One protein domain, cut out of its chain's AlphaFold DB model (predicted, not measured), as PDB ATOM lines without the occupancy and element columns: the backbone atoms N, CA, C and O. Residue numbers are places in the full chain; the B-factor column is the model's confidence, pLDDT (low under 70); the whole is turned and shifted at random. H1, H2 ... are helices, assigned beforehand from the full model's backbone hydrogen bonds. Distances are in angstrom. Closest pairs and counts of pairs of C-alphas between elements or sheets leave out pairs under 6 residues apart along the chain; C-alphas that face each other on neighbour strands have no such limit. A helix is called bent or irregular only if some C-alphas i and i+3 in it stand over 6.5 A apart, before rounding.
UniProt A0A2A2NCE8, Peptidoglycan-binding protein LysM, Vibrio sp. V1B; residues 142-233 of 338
ATOM      1  N   GLY A 142     -41.578 -31.874  29.187       67.69
ATOM      2  CA  GLY A 142     -41.046 -33.141  28.703       67.69
ATOM      3  C   GLY A 142     -40.018 -33.752  29.658       67.69
ATOM      4  O   GLY A 142     -39.896 -33.362  30.814       67.69
ATOM      5  N   SER A 143     -39.255 -34.727  29.187       68.75
ATOM      6  CA  SER A 143     -38.192 -35.379  29.947       68.75
ATOM      7  C   SER A 143     -36.808 -34.926  29.475       68.75
ATOM      8  O   SER A 143     -36.642 -34.125  28.556       68.75
ATOM      9  N   GLU A 144     -35.770 -35.487  30.088       70.56
ATOM     10  CA  GLU A 144     -34.403 -35.285  29.615       70.56
ATOM     11  C   GLU A 144     -34.142 -35.869  28.221       70.56
ATOM     12  O   GLU A 144     -33.224 -35.414  27.543       70.56
ATOM     13  N   SER A 145     -34.936 -36.856  27.792       65.00
ATOM     14  CA  SER A 145     -34.784 -37.532  26.502       65.00
ATOM     15  C   SER A 145     -35.702 -36.973  25.412       65.00
ATOM     16  O   SER A 145     -35.347 -37.042  24.236       65.00
ATOM     17  N   LYS A 146     -36.851 -36.379  25.762       69.50
ATOM     18  CA  LYS A 146     -37.839 -35.854  24.798       69.50
ATOM     19  C   LYS A 146     -38.503 -34.570  25.310       69.50
ATOM     20  O   LYS A 146     -38.728 -34.432  26.502       69.50
ATOM     21  N   GLY A 147     -38.872 -33.655  24.414       75.06
ATOM     22  CA  GLY A 147     -39.578 -32.410  24.759       75.06
ATOM     23  C   GLY A 147     -38.657 -31.217  25.042       75.06
ATOM     24  O   GLY A 147     -37.481 -31.219  24.677       75.06
ATOM     25  N   ASN A 148     -39.198 -30.166  25.666       81.25
ATOM     26  CA  ASN A 148     -38.519 -28.870  25.788       81.25
ATOM     27  C   ASN A 148     -37.250 -28.919  26.655       81.25
ATOM     28  O   ASN A 148     -36.287 -28.216  26.353       81.25
ATOM     29  N   ILE A 149     -37.193 -29.769  27.683       83.62
ATOM     30  CA  ILE A 149     -35.966 -29.988  28.469       83.62
ATOM     31  C   ILE A 149     -34.857 -30.600  27.606       83.62
ATOM     32  O   ILE A 149     -33.714 -30.148  27.678       83.62
ATOM     33  N   SER A 150     -35.182 -31.582  26.760       85.31
ATOM     34  CA  SER A 150     -34.227 -32.180  25.819       85.31
ATOM     35  C   SER A 150     -33.692 -31.144  24.824       85.31
ATOM     36  O   SER A 150     -32.479 -31.043  24.632       85.31
ATOM     37  N   GLU A 151     -34.558 -30.284  24.271       86.31
ATOM     38  CA  GLU A 151     -34.113 -29.158  23.436       86.31
ATOM     39  C   GLU A 151     -33.162 -28.231  24.202       86.31
ATOM     40  O   GLU A 151     -32.067 -27.932  23.725       86.31
ATOM     41  N   LEU A 152     -33.512 -27.830  25.427       87.19
ATOM     42  CA  LEU A 152     -32.659 -26.970  26.253       87.19
ATOM     43  C   LEU A 152     -31.294 -27.602  26.568       87.19
ATOM     44  O   LEU A 152     -30.299 -26.877  26.629       87.19
ATOM     45  N   LYS A 153     -31.203 -28.931  26.708       87.31
ATOM     46  CA  LYS A 153     -29.918 -29.629  26.900       87.31
ATOM     47  C   LYS A 153     -28.986 -29.512  25.688       87.31
ATOM     48  O   LYS A 153     -27.771 -29.433  25.874       87.31
ATOM     49  N   LYS A 154     -29.510 -29.396  24.461       88.94
ATOM     50  CA  LYS A 154     -28.680 -29.223  23.247       88.94
ATOM     51  C   LYS A 154     -27.894 -27.905  23.237       88.94
ATOM     52  O   LYS A 154     -26.926 -27.778  22.485       88.94
ATOM     53  N   LEU A 155     -28.266 -26.926  24.070       86.56
ATOM     54  CA  LEU A 155     -27.526 -25.666  24.208       86.56
ATOM     55  C   LEU A 155     -26.086 -25.866  24.688       86.56
ATOM     56  O   LEU A 155     -25.221 -25.073  24.312       86.56
ATOM     57  N   ASP A 156     -25.827 -26.901  25.493       83.56
ATOM     58  CA  ASP A 156     -24.471 -27.201  25.954       83.56
ATOM     59  C   ASP A 156     -23.608 -27.711  24.793       83.56
ATOM     60  O   ASP A 156     -22.538 -27.164  24.540       83.56
ATOM     61  N   GLY A 157     -24.135 -28.641  23.984       85.44
ATOM     62  CA  GLY A 157     -23.475 -29.118  22.762       85.44
ATOM     63  C   GLY A 157     -23.170 -27.991  21.769       85.44
ATOM     64  O   GLY A 157     -22.042 -27.877  21.294       85.44
ATOM     65  N   LEU A 158     -24.128 -27.080  21.541       89.25
ATOM     66  CA  LEU A 158     -23.908 -25.893  20.700       89.25
ATOM     67  C   LEU A 158     -22.760 -25.015  21.217       89.25
ATOM     68  O   LEU A 158     -22.000 -24.462  20.421       89.25
ATOM     69  N   TYR A 159     -22.637 -24.860  22.538       87.56
ATOM     70  CA  TYR A 159     -21.555 -24.077  23.131       87.56
ATOM     71  C   TYR A 159     -20.202 -24.787  23.007       87.56
ATOM     72  O   TYR A 159     -19.204 -24.130  22.708       87.56
ATOM     73  N   GLN A 160     -20.162 -26.111  23.172       87.94
ATOM     74  CA  GLN A 160     -18.937 -26.889  22.970       87.94
ATOM     75  C   GLN A 160     -18.456 -26.823  21.517       87.94
ATOM     76  O   GLN A 160     -17.274 -26.587  21.285       87.94
ATOM     77  N   ASP A 161     -19.356 -26.925  20.538       90.56
ATOM     78  CA  ASP A 161     -18.998 -26.796  19.121       90.56
ATOM     79  C   ASP A 161     -18.471 -25.399  18.770       90.56
ATOM     80  O   ASP A 161     -17.534 -25.265  17.983       90.56
ATOM     81  N   TYR A 162     -19.021 -24.352  19.392       90.50
ATOM     82  CA  TYR A 162     -18.471 -22.999  19.292       90.50
ATOM     83  C   TYR A 162     -17.059 -22.912  19.889       90.50
ATOM     84  O   TYR A 162     -16.149 -22.375  19.257       90.50
ATOM     85  N   LYS A 163     -16.844 -23.469  21.086       88.88
ATOM     86  CA  LYS A 163     -15.531 -23.452  21.752       88.88
ATOM     87  C   LYS A 163     -14.485 -24.311  21.045       88.88
ATOM     88  O   LYS A 163     -13.312 -23.958  21.092       88.88
ATOM     89  N   ALA A 164     -14.907 -25.374  20.367       91.00
ATOM     90  CA  ALA A 164     -14.065 -26.234  19.544       91.00
ATOM     91  C   ALA A 164     -13.792 -25.663  18.137       91.00
ATOM     92  O   ALA A 164     -13.149 -26.328  17.329       91.00
ATOM     93  N   GLY A 165     -14.306 -24.470  17.811       90.38
ATOM     94  CA  GLY A 165     -14.111 -23.833  16.504       90.38
ATOM     95  C   GLY A 165     -14.935 -24.440  15.362       90.38
ATOM     96  O   GLY A 165     -14.785 -24.021  14.219       90.38
ATOM     97  N   ARG A 166     -15.839 -25.387  15.650       93.50
ATOM     98  CA  ARG A 166     -16.738 -25.999  14.653       93.50
ATOM     99  C   ARG A 166     -17.890 -25.080  14.252       93.50
ATOM    100  O   ARG A 166     -18.498 -25.278  13.203       93.50
ATOM    101  N   LEU A 167     -18.213 -24.094  15.090       92.00
ATOM    102  CA  LEU A 167     -19.197 -23.052  14.808       92.00
ATOM    103  C   LEU A 167     -18.565 -21.674  14.949       92.00
ATOM    104  O   LEU A 167     -17.889 -21.385  15.937       92.00
ATOM    105  N   THR A 168     -18.869 -20.780  14.011       92.25
ATOM    106  CA  THR A 168     -18.571 -19.358  14.199       92.25
ATOM    107  C   THR A 168     -19.493 -18.761  15.264       92.25
ATOM    108  O   THR A 168     -20.588 -19.268  15.525       92.25
ATOM    109  N   LYS A 169     -19.094 -17.630  15.863       87.19
ATOM    110  CA  LYS A 169     -19.921 -16.920  16.854       87.19
ATOM    111  C   LYS A 169     -21.325 -16.606  16.319       87.19
ATOM    112  O   LYS A 169     -22.309 -16.847  17.009       87.19
ATOM    113  N   GLY A 170     -21.422 -16.135  15.073       88.50
ATOM    114  CA  GLY A 170     -22.708 -15.838  14.435       88.50
ATOM    115  C   GLY A 170     -23.577 -17.084  14.236       88.50
ATOM    116  O   GLY A 170     -24.775 -17.051  14.515       88.50
ATOM    117  N   GLN A 171     -22.977 -18.207  13.821       90.50
ATOM    118  CA  GLN A 171     -23.686 -19.484  13.680       90.50
ATOM    119  C   GLN A 171     -24.181 -20.013  15.030       90.50
ATOM    120  O   GLN A 171     -25.316 -20.483  15.129       90.50
ATOM    121  N   TYR A 172     -23.355 -19.910  16.070       91.00
ATOM    122  CA  TYR A 172     -23.724 -20.270  17.433       91.00
ATOM    123  C   TYR A 172     -24.890 -19.420  17.950       91.00
ATOM    124  O   TYR A 172     -25.915 -19.971  18.364       91.00
ATOM    125  N   ASP A 173     -24.774 -18.092  17.864       88.06
ATOM    126  CA  ASP A 173     -25.796 -17.159  18.341       88.06
ATOM    127  C   ASP A 173     -27.129 -17.386  17.614       88.06
ATOM    128  O   ASP A 173     -28.185 -17.430  18.252       88.06
ATOM    129  N   TYR A 174     -27.087 -17.622  16.298       90.81
ATOM    130  CA  TYR A 174     -28.267 -17.950  15.502       90.81
ATOM    131  C   TYR A 174     -28.924 -19.269  15.935       90.81
ATOM    132  O   TYR A 174     -30.132 -19.298  16.192       90.81
ATOM    133  N   ARG A 175     -28.149 -20.357  16.058       91.81
ATOM    134  CA  ARG A 175     -28.669 -21.683  16.450       91.81
ATOM    135  C   ARG A 175     -29.238 -21.669  17.867       91.81
ATOM    136  O   ARG A 175     -30.349 -22.154  18.081       91.81
ATOM    137  N   ARG A 176     -28.533 -21.040  18.813       90.12
ATOM    138  CA  ARG A 176     -29.009 -20.831  20.189       90.12
ATOM    139  C   ARG A 176     -30.313 -20.037  20.206       90.12
ATOM    140  O   ARG A 176     -31.251 -20.404  20.911       90.12
ATOM    141  N   ARG A 177     -30.382 -18.949  19.431       88.88
ATOM    142  CA  ARG A 177     -31.577 -18.106  19.336       88.88
ATOM    143  C   ARG A 177     -32.777 -18.903  18.831       88.88
ATOM    144  O   ARG A 177     -33.817 -18.834  19.484       88.88
ATOM    145  N   LYS A 178     -32.618 -19.655  17.737       91.06
ATOM    146  CA  LYS A 178     -33.676 -20.474  17.125       91.06
ATOM    147  C   LYS A 178     -34.194 -21.542  18.089       91.06
ATOM    148  O   LYS A 178     -35.397 -21.677  18.252       91.06
ATOM    149  N   LEU A 179     -33.293 -22.230  18.789       90.44
ATOM    150  CA  LEU A 179     -33.660 -23.241  19.782       90.44
ATOM    151  C   LEU A 179     -34.500 -22.645  20.919       90.44
ATOM    152  O   LEU A 179     -35.565 -23.161  21.245       90.44
ATOM    153  N   LEU A 180     -34.056 -21.522  21.485       88.00
ATOM    154  CA  LEU A 180     -34.794 -20.831  22.547       88.00
ATOM    155  C   LEU A 180     -36.135 -20.262  22.057       88.00
ATOM    156  O   LEU A 180     -37.064 -20.155  22.844       88.00
ATOM    157  N   GLU A 181     -36.241 -19.908  20.774       86.62
ATOM    158  CA  GLU A 181     -37.493 -19.494  20.123       86.62
ATOM    159  C   GLU A 181     -38.477 -20.661  20.022       86.62
ATOM    160  O   GLU A 181     -39.648 -20.495  20.343       86.62
ATOM    161  N   THR A 182     -37.996 -21.848  19.637       83.94
ATOM    162  CA  THR A 182     -38.801 -23.075  19.617       83.94
ATOM    163  C   THR A 182     -39.324 -23.402  21.011       83.94
ATOM    164  O   THR A 182     -40.520 -23.617  21.174       83.94
ATOM    165  N   VAL A 183     -38.461 -23.365  22.031       82.62
ATOM    166  CA  VAL A 183     -38.875 -23.613  23.421       82.62
ATOM    167  C   VAL A 183     -39.884 -22.562  23.887       82.62
ATOM    168  O   VAL A 183     -40.923 -22.920  24.427       82.62
ATOM    169  N   ALA A 184     -39.630 -21.275  23.636       78.50
ATOM    170  CA  ALA A 184     -40.568 -20.206  23.981       78.50
ATOM    171  C   ALA A 184     -41.926 -20.385  23.285       78.50
ATOM    172  O   ALA A 184     -42.965 -20.231  23.920       78.50
ATOM    173  N   LYS A 185     -41.932 -20.770  22.003       75.25
ATOM    174  CA  LYS A 185     -43.155 -21.045  21.243       75.25
ATOM    175  C   LYS A 185     -43.924 -22.238  21.813       75.25
ATOM    176  O   LYS A 185     -45.140 -22.158  21.931       75.25
ATOM    177  N   ASN A 186     -43.222 -23.305  22.188       70.19
ATOM    178  CA  ASN A 186     -43.832 -24.505  22.757       70.19
ATOM    179  C   ASN A 186     -44.384 -24.271  24.173       70.19
ATOM    180  O   ASN A 186     -45.373 -24.888  24.548       70.19
ATOM    181  N   LEU A 187     -43.751 -23.401  24.967       68.69
ATOM    182  CA  LEU A 187     -44.245 -23.015  26.296       68.69
ATOM    183  C   LEU A 187     -45.342 -21.939  26.216       68.69
ATOM    184  O   LEU A 187     -46.173 -21.817  27.118       68.69
ATOM    185  N   GLY A 188     -45.356 -21.143  25.147       66.06
ATOM    186  CA  GLY A 188     -46.367 -20.121  24.910       66.06
ATOM    187  C   GLY A 188     -46.473 -19.121  26.076       66.06
ATOM    188  O   GLY A 188     -45.451 -18.694  26.623       66.06
ATOM    189  N   PRO A 189     -47.693 -18.753  26.509       55.84
ATOM    190  CA  PRO A 189     -47.911 -17.804  27.610       55.84
ATOM    191  C   PRO A 189     -47.285 -18.225  28.949       55.84
ATOM    192  O   PRO A 189     -47.033 -17.378  29.807       55.84
ATOM    193  N   THR A 190     -46.999 -19.519  29.128       58.06
ATOM    194  CA  THR A 190     -46.393 -20.056  30.356       58.06
ATOM    195  C   THR A 190     -44.871 -19.917  30.394       58.06
ATOM    196  O   THR A 190     -44.263 -20.214  31.418       58.06
ATOM    197  N   GLU A 191     -44.221 -19.420  29.335       67.31
ATOM    198  CA  GLU A 191     -42.761 -19.238  29.297       67.31
ATOM    199  C   GLU A 191     -42.253 -18.497  30.545       67.31
ATOM    200  O   GLU A 191     -41.386 -18.985  31.273       67.31
ATOM    201  N   LYS A 192     -42.847 -17.339  30.844       64.00
ATOM    202  CA  LYS A 192     -42.444 -16.522  31.993       64.00
ATOM    203  C   LYS A 192     -42.662 -17.234  33.323       64.00
ATOM    204  O   LYS A 192     -41.909 -16.990  34.258       64.00
ATOM    205  N   LEU A 193     -43.640 -18.130  33.417       60.44
ATOM    206  CA  LEU A 193     -43.887 -18.914  34.626       60.44
ATOM    207  C   LEU A 193     -42.690 -19.819  34.935       60.44
ATOM    208  O   LEU A 193     -42.140 -19.798  36.037       60.44
ATOM    209  N   PHE A 194     -42.230 -20.552  33.925       71.94
ATOM    210  CA  PHE A 194     -41.117 -21.490  34.052       71.94
ATOM    211  C   PHE A 194     -39.765 -20.795  34.255       71.94
ATOM    212  O   PHE A 194     -38.853 -21.354  34.872       71.94
ATOM    213  N   PHE A 195     -39.655 -19.546  33.809       74.06
ATOM    214  CA  PHE A 195     -38.436 -18.746  33.875       74.06
ATOM    215  C   PHE A 195     -38.506 -17.572  34.865       74.06
ATOM    216  O   PHE A 195     -37.783 -16.592  34.698       74.06
ATOM    217  N   ASN A 196     -39.307 -17.673  35.933       68.06
ATOM    218  CA  ASN A 196     -39.361 -16.676  37.020       68.06
ATOM    219  C   ASN A 196     -39.616 -15.231  36.525       68.06
ATOM    220  O   ASN A 196     -38.912 -14.293  36.898       68.06
ATOM    221  N   GLY A 197     -40.595 -15.052  35.646       62.97
ATOM    222  CA  GLY A 197     -40.969 -13.766  35.051       62.97
ATOM    223  C   GLY A 197     -40.131 -13.351  33.835       62.97
ATOM    224  O   GLY A 197     -40.501 -12.395  33.153       62.97
ATOM    225  N   GLN A 198     -39.043 -14.064  33.533       72.56
ATOM    226  CA  GLN A 198     -38.140 -13.763  32.418       72.56
ATOM    227  C   GLN A 198     -38.491 -14.562  31.164       72.56
ATOM    228  O   GLN A 198     -39.156 -15.593  31.231       72.56
ATOM    229  N   LYS A 199     -38.004 -14.117  30.004       81.75
ATOM    230  CA  LYS A 199     -38.042 -14.945  28.785       81.75
ATOM    231  C   LYS A 199     -36.970 -16.035  28.849       81.75
ATOM    232  O   LYS A 199     -35.897 -15.815  29.416       81.75
ATOM    233  N   ALA A 200     -37.175 -17.158  28.164       82.25
ATOM    234  CA  ALA A 200     -36.197 -18.242  28.028       82.25
ATOM    235  C   ALA A 200     -34.833 -17.719  27.540       82.25
ATOM    236  O   ALA A 200     -33.769 -18.164  27.960       82.25
ATOM    237  N   ARG A 201     -34.846 -16.704  26.672       85.06
ATOM    238  CA  ARG A 201     -33.629 -16.050  26.162       85.06
ATOM    239  C   ARG A 201     -32.822 -15.309  27.213       85.06
ATOM    240  O   ARG A 201     -31.595 -15.260  27.099       85.06
ATOM    241  N   GLU A 202     -33.514 -14.718  28.176       83.44
ATOM    242  CA  GLU A 202     -32.946 -13.904  29.247       83.44
ATOM    243  C   GLU A 202     -32.403 -14.797  30.361       83.44
ATOM    244  O   GLU A 202     -31.259 -14.620  30.783       83.44
ATOM    245  N   SER A 203     -33.178 -15.807  30.756       81.75
ATOM    246  CA  SER A 203     -32.807 -16.764  31.799       81.75
ATOM    247  C   SER A 203     -31.669 -17.697  31.366       81.75
ATOM    248  O   SER A 203     -30.825 -18.072  32.180       81.75
ATOM    249  N   MET A 204     -31.575 -18.028  30.074       82.06
ATOM    250  CA  MET A 204     -30.555 -18.936  29.530       82.06
ATOM    251  C   MET A 204     -29.287 -18.219  29.036       82.06
ATOM    252  O   MET A 204     -28.596 -18.725  28.147       82.06
ATOM    253  N   ARG A 205     -28.980 -17.008  29.523       82.75
ATOM    254  CA  ARG A 205     -27.802 -16.233  29.080       82.75
ATOM    255  C   ARG A 205     -26.483 -16.890  29.485       82.75
ATOM    256  O   ARG A 205     -26.348 -17.457  30.560       82.75
ATOM    257  N   ILE A 206     -25.484 -16.740  28.621       78.06
ATOM    258  CA  ILE A 206     -24.113 -17.166  28.902       78.06
ATOM    259  C   ILE A 206     -23.511 -16.211  29.930       78.06
ATOM    260  O   ILE A 206     -23.617 -14.986  29.776       78.06
ATOM    261  N   SER A 207     -22.870 -16.758  30.961       74.75
ATOM    262  CA  SER A 207     -22.114 -15.938  31.906       74.75
ATOM    263  C   SER A 207     -20.914 -15.306  31.205       74.75
ATOM    264  O   SER A 207     -20.152 -15.982  30.519       74.75
ATOM    265  N   ARG A 208     -20.743 -13.994  31.394       71.69
ATOM    266  CA  ARG A 208     -19.581 -13.230  30.909       71.69
ATOM    267  C   ARG A 208     -18.536 -12.987  32.001       71.69
ATOM    268  O   ARG A 208     -17.525 -12.349  31.735       71.69
ATOM    269  N   ARG A 209     -18.801 -13.434  33.233       69.69
ATOM    270  CA  ARG A 209     -17.914 -13.222  34.383       69.69
ATOM    271  C   ARG A 209     -16.876 -14.340  34.445       69.69
ATOM    272  O   ARG A 209     -17.243 -15.511  34.371       69.69
ATOM    273  N   GLY A 210     -15.604 -13.972  34.601       52.16
ATOM    274  CA  GLY A 210     -14.538 -14.923  34.913       52.16
ATOM    275  C   GLY A 210     -14.812 -15.611  36.254       52.16
ATOM    276  O   GLY A 210     -15.306 -14.970  37.179       52.16
ATOM    277  N   GLY A 211     -14.553 -16.918  36.336       62.22
ATOM    278  CA  GLY A 211     -14.721 -17.712  37.562       62.22
ATOM    279  C   GLY A 211     -15.957 -18.619  37.618       62.22
ATOM    280  O   GLY A 211     -16.078 -19.405  38.550       62.22
ATOM    281  N   VAL A 212     -16.857 -18.579  36.627       70.19
ATOM    282  CA  VAL A 212     -17.980 -19.532  36.518       70.19
ATOM    283  C   VAL A 212     -18.089 -20.110  35.106       70.19
ATOM    284  O   VAL A 212     -17.822 -19.391  34.139       70.19
ATOM    285  N   PRO A 213     -18.525 -21.376  34.941       75.56
ATOM    286  CA  PRO A 213     -18.772 -21.939  33.621       75.56
ATOM    287  C   PRO A 213     -19.735 -21.061  32.821       75.56
ATOM    288  O   PRO A 213     -20.782 -20.635  33.322       75.56
ATOM    289  N   ALA A 214     -19.398 -20.811  31.561       77.00
ATOM    290  CA  ALA A 214     -20.170 -19.951  30.671       77.00
ATOM    291  C   ALA A 214     -21.630 -20.430  30.513       77.00
ATOM    292  O   ALA A 214     -22.543 -19.610  30.434       77.00
ATOM    293  N   THR A 215     -21.870 -21.746  30.565       81.12
ATOM    294  CA  THR A 215     -23.198 -22.380  30.473       81.12
ATOM    295  C   THR A 215     -23.881 -22.600  31.831       81.12
ATOM    296  O   THR A 215     -24.939 -23.220  31.894       81.12
ATOM    297  N   SER A 216     -23.341 -22.068  32.934       80.56
ATOM    298  CA  SER A 216     -23.865 -22.298  34.296       80.56
ATOM    299  C   SER A 216     -25.339 -21.916  34.477       80.56
ATOM    300  O   SER A 216     -26.095 -22.683  35.071       80.56
ATOM    301  N   ALA A 217     -25.777 -20.774  33.938       79.88
ATOM    302  CA  ALA A 217     -27.183 -20.364  33.993       79.88
ATOM    303  C   ALA A 217     -28.088 -21.284  33.158       79.88
ATOM    304  O   ALA A 217     -29.193 -21.606  33.588       79.88
ATOM    305  N   ILE A 218     -27.592 -21.754  32.007       82.88
ATOM    306  CA  ILE A 218     -28.293 -22.717  31.151       82.88
ATOM    307  C   ILE A 218     -28.503 -24.016  31.926       82.88
ATOM    308  O   ILE A 218     -29.636 -24.456  32.088       82.88
ATOM    309  N   LYS A 219     -27.428 -24.580  32.482       82.88
ATOM    310  CA  LYS A 219     -27.480 -25.823  33.255       82.88
ATOM    311  C   LYS A 219     -28.407 -25.700  34.465       82.88
ATOM    312  O   LYS A 219     -29.326 -26.495  34.613       82.88
ATOM    313  N   LYS A 220     -28.242 -24.648  35.273       82.12
ATOM    314  CA  LYS A 220     -29.060 -24.414  36.473       82.12
ATOM    315  C   LYS A 220     -30.555 -24.330  36.156       82.12
ATOM    316  O   LYS A 220     -31.363 -24.926  36.867       82.12
ATOM    317  N   ASN A 221     -30.929 -23.581  35.120       80.06
ATOM    318  CA  ASN A 221     -32.334 -23.416  34.760       80.06
ATOM    319  C   ASN A 221     -32.904 -24.682  34.111       80.06
ATOM    320  O   ASN A 221     -34.010 -25.079  34.468       80.06
ATOM    321  N   THR A 222     -32.153 -25.366  33.246       82.50
ATOM    322  CA  THR A 222     -32.573 -26.656  32.677       82.50
ATOM    323  C   THR A 222     -32.758 -27.720  33.763       82.50
ATOM    324  O   THR A 222     -33.781 -28.399  33.764       82.50
ATOM    325  N   ASP A 223     -31.852 -27.816  34.740       79.50
ATOM    326  CA  ASP A 223     -31.956 -28.770  35.854       79.50
ATOM    327  C   ASP A 223     -33.157 -28.462  36.759       79.50
ATOM    328  O   ASP A 223     -33.860 -29.370  37.209       79.50
ATOM    329  N   LYS A 224     -33.435 -27.173  37.006       78.06
ATOM    330  CA  LYS A 224     -34.639 -26.746  37.732       78.06
ATOM    331  C   LYS A 224     -35.903 -27.205  37.000       78.06
ATOM    332  O   LYS A 224     -36.792 -27.770  37.634       78.06
ATOM    333  N   LEU A 225     -35.974 -26.989  35.685       73.62
ATOM    334  CA  LEU A 225     -37.109 -27.426  34.868       73.62
ATOM    335  C   LEU A 225     -37.227 -28.951  34.821       73.62
ATOM    336  O   LEU A 225     -38.333 -29.465  34.932       73.62
ATOM    337  N   ALA A 226     -36.112 -29.679  34.745       73.44
ATOM    338  CA  ALA A 226     -36.101 -31.141  34.783       73.44
ATOM    339  C   ALA A 226     -36.641 -31.696  36.106       73.44
ATOM    340  O   ALA A 226     -37.440 -32.632  36.105       73.44
ATOM    341  N   ARG A 227     -36.269 -31.085  37.238       68.62
ATOM    342  CA  ARG A 227     -36.829 -31.439  38.553       68.62
ATOM    343  C   ARG A 227     -38.322 -31.142  38.627       68.62
ATOM    344  O   ARG A 227     -39.069 -31.999  39.087       68.62
ATOM    345  N   LEU A 228     -38.746 -29.972  38.143       63.28
ATOM    346  CA  LEU A 228     -40.161 -29.600  38.072       63.28
ATOM    347  C   LEU A 228     -40.954 -30.579  37.208       63.28
ATOM    348  O   LEU A 228     -41.995 -31.047  37.643       63.28
ATOM    349  N   SER A 229     -40.443 -30.942  36.032       67.56
ATOM    350  CA  SER A 229     -41.084 -31.914  35.148       67.56
ATOM    351  C   SER A 229     -41.170 -33.299  35.782       67.56
ATOM    352  O   SER A 229     -42.232 -33.908  35.793       67.56
ATOM    353  N   LYS A 230     -40.084 -33.789  36.392       64.25
ATOM    354  CA  LYS A 230     -40.075 -35.093  37.070       64.25
ATOM    355  C   LYS A 230     -41.063 -35.132  38.237       64.25
ATOM    356  O   LYS A 230     -41.754 -36.133  38.421       64.25
ATOM    357  N   ALA A 231     -41.137 -34.048  39.006       54.91
ATOM    358  CA  ALA A 231     -42.100 -33.900  40.088       54.91
ATOM    359  C   ALA A 231     -43.538 -33.791  39.558       54.91
ATOM    360  O   ALA A 231     -44.434 -34.411  40.116       54.91
ATOM    361  N   ALA A 232     -43.751 -33.070  38.458       54.69
ATOM    362  CA  ALA A 232     -45.049 -32.920  37.809       54.69
ATOM    363  C   ALA A 232     -45.537 -34.221  37.154       54.69
ATOM    364  O   ALA A 232     -46.711 -34.543  37.268       54.69
ATOM    365  N   ALA A 233     -44.652 -35.006  36.538       55.88
ATOM    366  CA  ALA A 233     -44.977 -36.315  35.975       55.88
ATOM    367  C   ALA A 233     -45.419 -37.294  37.075       55.88
ATOM    368  O   ALA A 233     -46.462 -37.928  36.959       55.88
TER     369      ALA A 233
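AT A GLANCE: This is residues 142 to 233 of the 338 residues of the protein "Peptidoglycan-binding protein LysM" of Vibrio sp. V1B (UniProt A0A2A2NCE8). H1 and H2 form a helical hairpin, H4 packs along the first half of H1, and short H3 packs on H2. Residues 208 to 213 stick out as a loop. The printed part has 92 residues with four named helices, H1 to H4 in order; it is all helix and compact, with radius of gyration of the C-alphas 13.1 A and spans 38 by 27 by 24 A.

IN THESE COORDINATES: Find C-alpha 148 at (-38.519, -28.870, 25.788); from there H1 runs 24.0 A to residue 163. H2, residues 169 to 194, spans 27.7 A and is irregular: C-alphas 186 and 189 are 9.2 A apart, with a kink of 104 degrees near residue 187. H3 is residues 200 to 203; H4 runs 25.4 A from residue 216 to C-alpha 233 at (-44.977, -36.315, 35.975).

HOW THE PARTS SIT: H1 and H2 touch, opposite ways at a shallow tilt of 19 degrees; their closest C-alphas, Asn 148 and Val 183, are 5.8 A apart. H1 touches H4 with residues 149 to 156 alone, closest at the C-alphas of Ile 149 and Thr 222, 6.3 A. H3 touches H2, closest at the C-alphas of Arg 201 and Leu 180, 6.1 A. Every O i to N i+4 pair is within hydrogen-bond range in H4, 9 of 12 in H1 and 17 of 22 in H2; H3 is too short for one.

THE WHOLE: The farthest C-alphas, Gly 165 and Ala 232, are 38.6 A apart. The printed part has no cut; H3 to H4 is a long link. Look for pLDDT under 70 in 23 residues, among them 227 to 233.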